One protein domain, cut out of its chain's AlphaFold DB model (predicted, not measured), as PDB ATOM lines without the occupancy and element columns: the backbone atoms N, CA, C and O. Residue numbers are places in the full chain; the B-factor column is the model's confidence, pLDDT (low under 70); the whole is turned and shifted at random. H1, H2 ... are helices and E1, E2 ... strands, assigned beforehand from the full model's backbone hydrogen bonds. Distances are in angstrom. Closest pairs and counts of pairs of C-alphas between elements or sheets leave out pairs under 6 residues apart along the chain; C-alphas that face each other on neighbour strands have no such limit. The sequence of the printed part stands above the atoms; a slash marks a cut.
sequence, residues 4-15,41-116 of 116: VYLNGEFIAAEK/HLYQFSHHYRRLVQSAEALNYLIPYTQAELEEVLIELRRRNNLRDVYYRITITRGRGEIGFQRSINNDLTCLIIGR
ATOM      1  N   VAL A   4     168.133 209.548 189.908       98.38
ATOM      2  CA  VAL A   4     168.968 210.228 190.910       98.38
ATOM      3  C   VAL A   4     168.672 211.721 190.852       98.38
ATOM      4  O   VAL A   4     168.184 212.213 189.837       98.38
ATOM      5  N   TYR A   5     168.979 212.452 191.918       98.25
ATOM      6  CA  TYR A   5     168.948 213.911 191.883       98.25
ATOM      7  C   TYR A   5     170.361 214.437 191.651       98.25
ATOM      8  O   TYR A   5     171.267 214.104 192.417       98.25
ATOM      9  N   LEU A   6     170.565 215.225 190.603       97.88
ATOM     10  CA  LEU A   6     171.853 215.808 190.250       97.88
ATOM     11  C   LEU A   6     171.658 217.286 189.912       97.88
ATOM     12  O   LEU A   6     170.926 217.616 188.984       97.88
ATOM     13  N   ASN A   7     172.323 218.166 190.663       96.12
ATOM     14  CA  ASN A   7     172.386 219.613 190.413       96.12
ATOM     15  C   ASN A   7     171.022 220.290 190.177       96.12
ATOM     16  O   ASN A   7     170.894 221.128 189.290       96.12
ATOM     17  N   GLY A   8     170.000 219.943 190.964       96.56
ATOM     18  CA  GLY A   8     168.669 220.544 190.833       96.56
ATOM     19  C   GLY A   8     167.639 219.663 190.126       96.56
ATOM     20  O   GLY A   8     166.440 219.911 190.249       96.56
ATOM     21  N   GLU A   9     168.080 218.625 189.414       97.62
ATOM     22  CA  GLU A   9     167.232 217.860 188.500       97.62
ATOM     23  C   GLU A   9     167.155 216.375 188.860       97.62
ATOM     24  O   GLU A   9     168.136 215.759 189.274       97.62
ATOM     25  N   PHE A  10     165.987 215.770 188.637       98.25
ATOM     26  CA  PHE A  10     165.821 214.318 188.679       98.25
ATOM     27  C   PHE A  10     166.147 213.730 187.305       98.25
ATOM     28  O   PHE A  10     165.468 214.032 186.322       98.25
ATOM     29  N   ILE A  11     167.170 212.882 187.239       97.75
ATOM     30  CA  ILE A  11     167.708 212.324 185.996       97.75
ATOM     31  C   ILE A  11     167.825 210.806 186.147       97.75
ATOM     32  O   ILE A  11     168.243 210.319 187.194       97.75
ATOM     33  N   ALA A  12     167.521 210.048 185.089       97.50
ATOM     34  CA  ALA A  12     167.783 208.608 185.062       97.50
ATOM     35  C   ALA A  12     169.264 208.324 185.375       97.50
ATOM     36  O   ALA A  12     170.149 208.918 184.749       97.50
ATOM     37  N   ALA A  13     169.545 207.410 186.310       96.12
ATOM     38  CA  ALA A  13     170.898 207.141 186.806       96.12
ATOM     39  C   ALA A  13     171.911 206.847 185.692       96.12
ATOM     40  O   ALA A  13     173.073 207.222 185.798       96.12
ATOM     41  N   GLU A  14     171.481 206.208 184.607       96.12
ATOM     42  CA  GLU A  14     172.342 205.825 183.486       96.12
ATOM     43  C   GLU A  14     172.728 207.015 182.592       96.12
ATOM     44  O   GLU A  14     173.656 206.907 181.791       96.12
ATOM     45  N   LYS A  15     172.029 208.148 182.724       96.94
ATOM     46  CA  LYS A  15     172.341 209.421 182.054       96.94
ATOM     47  C   LYS A  15     173.048 210.416 182.975       96.94
ATOM     48  O   LYS A  15     173.590 211.406 182.488       96.94
ATOM     49  N   HIS A  41     159.394 208.801 206.373       97.75
ATOM     50  CA  HIS A  41     160.084 209.061 207.634       97.75
ATOM     51  C   HIS A  41     161.606 208.941 207.469       97.75
ATOM     52  O   HIS A  41     162.151 207.834 207.466       97.75
ATOM     53  N   LEU A  42     162.293 210.081 207.357       98.12
ATOM     54  CA  LEU A  42     163.756 210.171 207.297       98.12
ATOM     55  C   LEU A  42     164.365 210.049 208.708       98.12
ATOM     56  O   LEU A  42     164.184 210.920 209.563       98.12
ATOM     57  N   TYR A  43     165.109 208.974 208.973       98.00
ATOM     58  CA  TYR A  43     165.611 208.682 210.316       98.00
ATOM     59  C   TYR A  43     166.718 209.660 210.737       98.00
ATOM     60  O   TYR A  43     167.754 209.758 210.083       98.00
ATOM     61  N   GLN A  44     166.501 210.366 211.854       97.56
ATOM     62  CA  GLN A  44     167.427 211.357 212.427       97.56
ATOM     63  C   GLN A  44     167.915 212.429 211.431       97.56
ATOM     64  O   GLN A  44     169.018 212.958 211.582       97.56
ATOM     65  N   PHE A  45     167.110 212.782 210.422       98.19
ATOM     66  CA  PHE A  45     167.574 213.630 209.323       98.19
ATOM     67  C   PHE A  45     168.126 214.987 209.774       98.19
ATOM     68  O   PHE A  45     169.185 215.387 209.303       98.19
ATOM     69  N   SER A  46     167.526 215.637 210.776       98.25
ATOM     70  CA  SER A  46     168.050 216.896 211.329       98.25
ATOM     71  C   SER A  46     169.496 216.784 211.848       98.25
ATOM     72  O   SER A  46     170.260 217.745 211.767       98.25
ATOM     73  N   HIS A  47     169.907 215.619 212.368       98.50
ATOM     74  CA  HIS A  47     171.294 215.382 212.790       98.50
ATOM     75  C   HIS A  47     172.229 215.198 211.592       98.50
ATOM     76  O   HIS A  47     173.334 215.745 211.593       98.50
ATOM     77  N   HIS A  48     171.783 214.467 210.568       98.50
ATOM     78  CA  HIS A  48     172.522 214.297 209.316       98.50
ATOM     79  C   HIS A  48     172.690 215.634 208.577       98.50
ATOM     80  O   HIS A  48     173.805 215.983 208.201       98.50
ATOM     81  N   TYR A  49     171.627 216.432 208.462       98.31
ATOM     82  CA  TYR A  49     171.669 217.762 207.854       98.31
ATOM     83  C   TYR A  49     172.627 218.700 208.597       98.31
ATOM     84  O   TYR A  49     173.478 219.334 207.979       98.31
ATOM     85  N   ARG A  50     172.571 218.739 209.936       98.12
ATOM     86  CA  ARG A  50     173.506 219.552 210.728       98.12
ATOM     87  C   ARG A  50     174.963 219.164 210.466       98.12
ATOM     88  O   ARG A  50     175.801 220.047 210.321       98.12
ATOM     89  N   ARG A  51     175.266 217.865 210.392       98.19
ATOM     90  CA  ARG A  51     176.626 217.386 210.108       98.19
ATOM     91  C   ARG A  51     177.061 217.703 208.676       98.19
ATOM     92  O   ARG A  51     178.221 218.065 208.477       98.19
ATOM     93  N   LEU A  52     176.144 217.638 207.709       98.00
ATOM     94  CA  LEU A  52     176.391 218.073 206.333       98.00
ATOM     95  C   LEU A  52     176.788 219.555 206.293       98.00
ATOM     96  O   LEU A  52     177.825 219.882 205.724       98.00
ATOM     97  N   VAL A  53     176.016 220.427 206.952       97.06
ATOM     98  CA  VAL A  53     176.295 221.872 207.031       97.06
ATOM     99  C   VAL A  53     177.632 222.146 207.720       97.06
ATOM    100  O   VAL A  53     178.451 222.873 207.174       97.06
ATOM    101  N   GLN A  54     177.916 221.501 208.853       97.62
ATOM    102  CA  GLN A  54     179.205 221.655 209.545       97.62
ATOM    103  C   GLN A  54     180.395 221.216 208.680       97.62
ATOM    104  O   GLN A  54     181.440 221.864 208.676       97.62
ATOM    105  N   SER A  55     180.243 220.120 207.930       97.50
ATOM    106  CA  SER A  55     181.285 219.633 207.015       97.50
ATOM    107  C   SER A  55     181.488 220.594 205.841       97.50
ATOM    108  O   SER A  55     182.616 220.825 205.412       97.50
ATOM    109  N   ALA A  56     180.399 221.185 205.349       95.31
ATOM    110  CA  ALA A  56     180.424 222.195 204.304       95.31
ATOM    111  C   ALA A  56     181.137 223.471 204.764       95.31
ATOM    112  O   ALA A  56     182.037 223.949 204.077       95.31
ATOM    113  N   GLU A  57     180.804 223.977 205.953       94.62
ATOM    114  CA  GLU A  57     181.461 225.136 206.569       94.62
ATOM    115  C   GLU A  57     182.968 224.906 206.732       94.62
ATOM    116  O   GLU A  57     183.763 225.765 206.353       94.62
ATOM    117  N   ALA A  58     183.379 223.723 207.204       95.25
ATOM    118  CA  ALA A  58     184.790 223.370 207.367       95.25
ATOM    119  C   ALA A  58     185.589 223.407 206.049       95.25
ATOM    120  O   ALA A  58     186.795 223.655 206.065       95.25
ATOM    121  N   LEU A  59     184.923 223.186 204.911       92.12
ATOM    122  CA  LEU A  59     185.517 223.268 203.577       92.12
ATOM    123  C   LEU A  59     185.184 224.575 202.845       92.12
ATOM    124  O   LEU A  59     185.542 224.713 201.677       92.12
ATOM    125  N   ASN A  60     184.539 225.556 203.478       91.56
ATOM    126  CA  ASN A  60     184.043 226.768 202.813       91.56
ATOM    127  C   ASN A  60     183.153 226.453 201.592       91.56
ATOM    128  O   ASN A  60     183.351 226.997 200.502       91.56
ATOM    129  N   TYR A  61     182.217 225.518 201.743       91.38
ATOM    130  CA  TYR A  61     181.142 225.260 200.785       91.38
ATOM    131  C   TYR A  61     179.908 226.068 201.189       91.38
ATOM    132  O   TYR A  61     179.539 226.099 202.362       91.38
ATOM    133  N   LEU A  62     179.224 226.665 200.211       86.44
ATOM    134  CA  LEU A  62     177.901 227.246 200.420       86.44
ATOM    135  C   LEU A  62     176.839 226.233 199.990       86.44
ATOM    136  O   LEU A  62     176.595 226.063 198.799       86.44
ATOM    137  N   ILE A  63     176.223 225.546 200.952       87.06
ATOM    138  CA  ILE A  63     175.138 224.602 200.664       87.06
ATOM    139  C   ILE A  63     173.921 225.385 200.149       87.06
ATOM    140  O   ILE A  63     173.423 226.242 200.879       87.06
ATOM    141  N   PRO A  64     173.421 225.107 198.929       85.88
ATOM    142  CA  PRO A  64     172.345 225.893 198.327       85.88
ATOM    143  C   PRO A  64     170.943 225.418 198.740       85.88
ATOM    144  O   PRO A  64     169.964 225.848 198.144       85.88
ATOM    145  N   TYR A  65     170.841 224.525 199.731       93.44
ATOM    146  CA  TYR A  65     169.585 223.932 200.182       93.44
ATOM    147  C   TYR A  65     169.404 224.139 201.681       93.44
ATOM    148  O   TYR A  65     170.310 223.878 202.474       93.44
ATOM    149  N   THR A  66     168.203 224.538 202.066       97.44
ATOM    150  CA  THR A  66     167.708 224.437 203.435       97.44
ATOM    151  C   THR A  66     167.419 222.978 203.797       97.44
ATOM    152  O   THR A  66     167.331 222.100 202.935       97.44
ATOM    153  N   GLN A  67     167.221 222.707 205.092       97.94
ATOM    154  CA  GLN A  67     166.825 221.373 205.543       97.94
ATOM    155  C   GLN A  67     165.522 220.924 204.866       97.94
ATOM    156  O   GLN A  67     165.467 219.812 204.358       97.94
ATOM    157  N   ALA A  68     164.511 221.798 204.823       98.25
ATOM    158  CA  ALA A  68     163.194 221.483 204.273       98.25
ATOM    159  C   ALA A  68     163.252 221.159 202.770       98.25
ATOM    160  O   ALA A  68     162.715 220.141 202.348       98.25
ATOM    161  N   GLU A  69     163.975 221.958 201.980       98.19
ATOM    162  CA  GLU A  69     164.155 221.695 200.542       98.19
ATOM    163  C   GLU A  69     164.834 220.341 200.300       98.19
ATOM    164  O   GLU A  69     164.463 219.595 199.396       98.19
ATOM    165  N   LEU A  70     165.812 219.982 201.138       97.69
ATOM    166  CA  LEU A  70     166.502 218.704 201.013       97.69
ATOM    167  C   LEU A  70     165.598 217.523 201.403       97.69
ATOM    168  O   LEU A  70     165.654 216.483 200.746       97.69
ATOM    169  N   GLU A  71     164.739 217.674 202.418       98.25
ATOM    170  CA  GLU A  71     163.712 216.678 202.773       98.25
ATOM    171  C   GLU A  71     162.747 216.429 201.608       98.25
ATOM    172  O   GLU A  71     162.491 215.271 201.263       98.25
ATOM    173  N   GLU A  72     162.267 217.494 200.962       98.38
ATOM    174  CA  GLU A  72     161.379 217.406 199.798       98.38
ATOM    175  C   GLU A  72     162.031 216.638 198.643       98.38
ATOM    176  O   GLU A  72     161.420 215.725 198.081       98.38
ATOM    177  N   VAL A  73     163.298 216.938 198.334       98.25
ATOM    178  CA  VAL A  73     164.053 216.231 197.287       98.25
ATOM    179  C   VAL A  73     164.188 214.740 197.603       98.25
ATOM    180  O   VAL A  73     164.009 213.905 196.713       98.25
ATOM    181  N   LEU A  74     164.482 214.379 198.855       98.25
ATOM    182  CA  LEU A  74     164.647 212.983 199.276       98.25
ATOM    183  C   LEU A  74     163.336 212.196 199.167       98.25
ATOM    184  O   LEU A  74     163.323 211.091 198.617       98.25
ATOM    185  N   ILE A  75     162.235 212.775 199.651       98.00
ATOM    186  CA  ILE A  75     160.902 212.159 199.594       98.00
ATOM    187  C   ILE A  75     160.458 211.985 198.138       98.00
ATOM    188  O   ILE A  75     160.004 210.901 197.756       98.00
ATOM    189  N   GLU A  76     160.648 213.006 197.300       98.12
ATOM    190  CA  GLU A  76     160.314 212.936 195.876       98.12
ATOM    191  C   GLU A  76     161.169 211.896 195.140       98.12
ATOM    192  O   GLU A  76     160.636 211.110 194.351       98.12
ATOM    193  N   LEU A  77     162.470 211.807 195.443       97.94
ATOM    194  CA  LEU A  77     163.358 210.787 194.878       97.94
ATOM    195  C   LEU A  77     162.863 209.372 195.206       97.94
ATOM    196  O   LEU A  77     162.789 208.505 194.332       97.94
ATOM    197  N   ARG A  78     162.476 209.139 196.464       96.88
ATOM    198  CA  ARG A  78     161.904 207.866 196.917       96.88
ATOM    199  C   ARG A  78     160.582 207.548 196.232       96.88
ATOM    200  O   ARG A  78     160.375 206.396 195.844       96.88
ATOM    201  N   ARG A  79     159.714 208.545 196.043       96.81
ATOM    202  CA  ARG A  79     158.433 208.393 195.338       96.81
ATOM    203  C   ARG A  79     158.645 208.001 193.876       96.81
ATOM    204  O   ARG A  79     158.024 207.044 193.420       96.81
ATOM    205  N   ARG A  80     159.544 208.687 193.164       96.94
ATOM    206  CA  ARG A  80     159.892 208.393 191.758       96.94
ATOM    207  C   ARG A  80     160.443 206.987 191.571       96.94
ATOM    208  O   ARG A  80     160.077 206.305 190.620       96.94
ATOM    209  N   ASN A  81     161.256 206.534 192.521       96.81
ATOM    210  CA  ASN A  81     161.866 205.208 192.488       96.81
ATOM    211  C   ASN A  81     160.998 204.098 193.106       96.81
ATOM    212  O   ASN A  81     161.430 202.948 193.138       96.81
ATOM    213  N   ASN A  82     159.787 204.412 193.586       96.19
ATOM    214  CA  ASN A  82     158.876 203.477 194.256       96.19
ATOM    215  C   ASN A  82     159.545 202.670 195.390       96.19
ATOM    216  O   ASN A  82     159.322 201.468 195.548       96.19
ATOM    217  N   LEU A  83     160.398 203.332 196.176       95.50
ATOM    218  CA  LEU A  83     161.121 202.692 197.275       95.50
ATOM    219  C   LEU A  83     160.310 202.773 198.575       95.50
ATOM    220  O   LEU A  83     159.452 203.644 198.738       95.50
ATOM    221  N   ARG A  84     160.562 201.869 199.524       94.50
ATOM    222  CA  ARG A  84     159.927 201.899 200.855       94.50
ATOM    223  C   ARG A  84     160.957 201.990 201.967       94.50
ATOM    224  O   ARG A  84     160.840 202.883 202.792       94.50
ATOM    225  N   ASP A  85     161.957 201.122 201.949       96.88
ATOM    226  CA  ASP A  85     163.103 201.182 202.852       96.88
ATOM    227  C   ASP A  85     164.291 201.698 202.050       96.88
ATOM    228  O   ASP A  85     164.773 200.998 201.164       96.88
ATOM    229  N   VAL A  86     164.706 202.938 202.307       97.81
ATOM    230  CA  VAL A  86     165.690 203.630 201.461       97.81
ATOM    231  C   VAL A  86     166.959 203.890 202.243       97.81
ATOM    232  O   VAL A  86     166.903 204.351 203.380       97.81
ATOM    233  N   TYR A  87     168.106 203.638 201.628       97.94
ATOM    234  CA  TYR A  87     169.401 204.161 202.028       97.94
ATOM    235  C   TYR A  87     169.779 205.316 201.099       97.94
ATOM    236  O   TYR A  87     170.016 205.118 199.904       97.94
ATOM    237  N   TYR A  88     169.835 206.527 201.649       98.44
ATOM    238  CA  TYR A  88     170.239 207.711 200.904       98.44
ATOM    239  C   TYR A  88     171.741 207.940 200.995       98.44
ATOM    240  O   TYR A  88     172.358 207.739 202.044       98.44
ATOM    241  N   ARG A  89     172.311 208.436 199.900       98.25
ATOM    242  CA  ARG A  89     173.650 209.010 199.818       98.25
ATOM    243  C   ARG A  89     173.526 210.406 199.225       98.25
ATOM    244  O   ARG A  89     173.182 210.530 198.055       98.25
ATOM    245  N   ILE A  90     173.847 211.421 200.017       98.19
ATOM    246  CA  ILE A  90     174.043 212.797 199.543       98.19
ATOM    247  C   ILE A  90     175.542 212.975 199.357       98.19
ATOM    248  O   ILE A  90     176.306 212.619 200.248       98.19
ATOM    249  N   THR A  91     175.987 213.451 198.204       98.12
ATOM    250  CA  THR A  91     177.396 213.722 197.897       98.12
ATOM    251  C   THR A  91     177.493 215.113 197.306       98.12
ATOM    252  O   THR A  91     176.817 215.413 196.326       98.12
ATOM    253  N   ILE A  92     178.319 215.955 197.919       97.44
ATOM    254  CA  ILE A  92     178.562 217.320 197.468       97.44
ATOM    255  C   ILE A  92     180.053 217.464 197.238       97.44
ATOM    256  O   ILE A  92     180.841 217.188 198.140       97.44
ATOM    257  N   THR A  93     180.445 217.883 196.046       96.50
ATOM    258  CA  THR A  93     181.843 218.168 195.721       96.50
ATOM    259  C   THR A  93     182.007 219.647 195.420       96.50
ATOM    260  O   THR A  93     181.036 220.349 195.126       96.50
ATOM    261  N   ARG A  94     183.255 220.116 195.419       93.75
ATOM    262  CA  ARG A  94     183.607 221.455 194.923       93.75
ATOM    263  C   ARG A  94     183.197 221.683 193.456       93.75
ATOM    264  O   ARG A  94     183.151 222.825 193.015       93.75
ATOM    265  N   GLY A  95     182.896 220.605 192.729       94.25
ATOM    266  CA  GLY A  95     182.466 220.603 191.340       94.25
ATOM    267  C   GLY A  95     183.586 220.932 190.369       94.25
ATOM    268  O   GLY A  95     184.744 220.590 190.615       94.25
ATOM    269  N   ARG A  96     183.258 221.511 189.213       93.69
ATOM    270  CA  ARG A  96     184.231 221.684 188.125       93.69
ATOM    271  C   ARG A  96     185.293 222.725 188.495       93.69
ATOM    272  O   ARG A  96     184.978 223.842 188.883       93.69
ATOM    273  N   GLY A  97     186.564 222.388 188.278       91.31
ATOM    274  CA  GLY A  97     187.671 223.309 188.540       91.31
ATOM    275  C   GLY A  97     188.892 223.089 187.657       91.31
ATOM    276  O   GLY A  97     188.925 222.201 186.803       91.31
ATOM    277  N   GLU A  98     189.900 223.926 187.877       90.25
ATOM    278  CA  GLU A  98     191.199 223.843 187.211       90.25
ATOM    279  C   GLU A  98     192.052 222.706 187.795       90.25
ATOM    280  O   GLU A  98     191.864 222.270 188.934       90.25
ATOM    281  N   ILE A  99     193.009 222.219 187.004       90.19
ATOM    282  CA  ILE A  99     193.993 221.224 187.439       90.19
ATOM    283  C   ILE A  99     195.273 221.964 187.815       90.19
ATOM    284  O   ILE A  99     195.835 222.683 186.992       90.19
ATOM    285  N   GLY A 100     195.765 221.764 189.035       86.00
ATOM    286  CA  GLY A 100     197.009 222.385 189.488       86.00
ATOM    287  C   GLY A 100     197.068 222.609 190.994       86.00
ATOM    288  O   GLY A 100     196.090 222.396 191.710       86.00
ATOM    289  N   PHE A 101     198.246 223.021 191.468       75.19
ATOM    290  CA  PHE A 101     198.511 223.274 192.888       75.19
ATOM    291  C   PHE A 101     197.926 224.613 193.363       75.19
ATOM    292  O   PHE A 101     197.309 224.679 194.422       75.19
ATOM    293  N   GLN A 102     198.066 225.672 192.561       75.12
ATOM    294  CA  GLN A 102     197.319 226.918 192.729       75.12
ATOM    295  C   GLN A 102     196.088 226.857 191.834       75.12
ATOM    296  O   GLN A 102     196.206 226.956 190.617       75.12
ATOM    297  N   ARG A 103     194.922 226.673 192.447       76.00
ATOM    298  CA  ARG A 103     193.633 226.675 191.756       76.00
ATOM    299  C   ARG A 103     192.679 227.637 192.440       76.00
ATOM    300  O   ARG A 103     192.681 227.752 193.668       76.00
ATOM    301  N   SER A 104     191.883 228.328 191.635       76.38
ATOM    302  CA  SER A 104     190.797 229.156 192.149       76.38
ATOM    303  C   SER A 104     189.733 228.269 192.803       76.38
ATOM    304  O   SER A 104     189.384 227.202 192.294       76.38
ATOM    305  N   ILE A 105     189.242 228.693 193.968       76.38
ATOM    306  CA  ILE A 105     188.120 228.032 194.633       76.38
ATOM    307  C   ILE A 105     186.848 228.689 194.108       76.38
ATOM    308  O   ILE A 105     186.513 229.803 194.505       76.38
ATOM    309  N   ASN A 106     186.158 227.991 193.210       76.06
ATOM    310  CA  ASN A 106     184.843 228.382 192.717       76.06
ATOM    311  C   ASN A 106     183.765 227.576 193.453       76.06
ATOM    312  O   ASN A 106     183.989 226.425 193.820       76.06
ATOM    313  N   ASN A 107     182.594 228.174 193.661       74.81
ATOM    314  CA  ASN A 107     181.454 227.524 194.318       74.81
ATOM    315  C   ASN A 107     180.461 226.950 193.296       74.81
ATOM    316  O   ASN A 107     179.254 227.124 193.431       74.81
ATOM    317  N   ASP A 108     180.974 226.271 192.270       87.88
ATOM    318  CA  ASP A 108     180.163 225.538 191.290       87.88
ATOM    319  C   ASP A 108     179.922 224.108 191.790       87.88
ATOM    320  O   ASP A 108     180.435 223.149 191.225       87.88
ATOM    321  N   LEU A 109     179.248 223.976 192.938       94.50
ATOM    322  CA  LEU A 109     179.145 222.698 193.646       94.50
ATOM    323  C   LEU A 109     178.373 221.659 192.824       94.50
ATOM    324  O   LEU A 109     177.242 221.901 192.402       94.50
ATOM    325  N   THR A 110     178.927 220.454 192.711       96.50
ATOM    326  CA  THR A 110     178.154 219.295 192.257       96.50
ATOM    327  C   THR A 110     177.402 218.720 193.451       96.50
ATOM    328  O   THR A 110     178.026 218.372 194.451       96.50
ATOM    329  N   CYS A 111     176.082 218.565 193.354       97.38
ATOM    330  CA  CYS A 111     175.248 217.900 194.355       97.38
ATOM    331  C   CYS A 111     174.563 216.682 193.736       97.38
ATOM    332  O   CYS A 111     173.715 216.821 192.857       97.38
ATOM    333  N   LEU A 112     174.915 215.495 194.223       97.88
ATOM    334  CA  LEU A 112     174.344 214.216 193.817       97.88
ATOM    335  C   LEU A 112     173.626 213.567 195.002       97.88
ATOM    336  O   LEU A 112     174.222 213.370 196.062       97.88
ATOM    337  N   ILE A 113     172.375 213.162 194.805       98.25
ATOM    338  CA  ILE A 113     171.601 212.391 195.777       98.25
ATOM    339  C   ILE A 113     171.113 211.102 195.131       98.25
ATOM    340  O   ILE A 113     170.454 211.101 194.091       98.25
ATOM    341  N   ILE A 114     171.430 209.989 195.785       97.94
ATOM    342  CA  ILE A 114     171.029 208.642 195.385       97.94
ATOM    343  C   ILE A 114     170.201 208.040 196.517       97.94
ATOM    344  O   ILE A 114     170.602 208.126 197.675       97.94
ATOM    345  N   GLY A 115     169.085 207.394 196.184       96.94
ATOM    346  CA  GLY A 115     168.327 206.530 197.092       96.94
ATOM    347  C   GLY A 115     168.269 205.113 196.528       96.94
ATOM    348  O   GLY A 115     168.015 204.948 195.332       96.94
ATOM    349  N   ARG A 116     168.538 204.104 197.359       90.75
ATOM    350  CA  ARG A 116     168.436 202.679 197.005       90.75
ATOM    351  C   ARG A 116     167.751 201.880 198.093       90.75
ATOM    352  O   ARG A 116     167.926 202.261 199.269       90.75
TER     353      ARG A 116
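AT A GLANCE: This is residues 4 to 15 and 41 to 116 of the 116 residues of an uncharacterized protein of Desulfuromonas sp (UniProt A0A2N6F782). A twisted four-stranded sheet has H2 packed on one face, while H1 only grazes it near the edge strand E3. The long loop between E3 and E4 extends from one end of their hairpin, and its residues 99 to 104 stick out. The 88 printed residues hold E1, E2, H1, H2, E3 and E4 in chain order, a mixed class of helices and strands; the sheet order is E2, E1, E4, E3, all antiparallel. The whole is only just compact, close to loose, with a radius of gyration of the C-alphas of 14.3 A, and only just flat, spanning 46 by 31 by 17 A.

IN THESE COORDINATES: E1, residues 4 to 6, begins at C-alpha 4 (168.968, 210.228, 190.910), and E2 is residues 9 to 12. H1, residues 45 to 58, is 19.9 A long; H2, residues 67 to 80, 20.2 A. E3, residues 85 to 93, is 26.3 A long; E4, residues 110 to 115, 16.8 A, ends at C-alpha 115 (168.327, 206.530, 197.092).

HOW THE PARTS SIT: The sheet is twisted, with C-alphas up to 4.3 A off its best plane. N 4 and O 11 pair E1 with E2 at 2.8 A, N 113 and O 5 pair E4 with E1 at 2.8 A, and N 91 and O 112 pair E3 with E4 at 2.8 A, each within hydrogen-bond range. H2 makes two layers with the sheet, a helix on one face, at a height of 8.0 A; the closest C-alphas of H2 and E4, Arg 78 and Gly 115, are 6.6 A apart. H2 only just stands up from the sheet, at 43 degrees. H1 and H2 are close but not clearly touching, their closest C-alphas, Tyr 49 and Gln 67, 6.5 A apart, at a steep tilt of 61 degrees, opposite ways. In H1 and H2 every O i to N i+4 pair is within hydrogen-bond range.

THE WHOLE: The C-alphas farthest apart, Arg 84 and Gln 102, are 45.7 A apart. Residues 16 to 40 are not printed; C-alphas 15 and 41 are 28.4 A apart across the cut. The link E3 to E4 is long, 16 residues. Mean pLDDT of the printed part is 94.4; no printed residue is under 70.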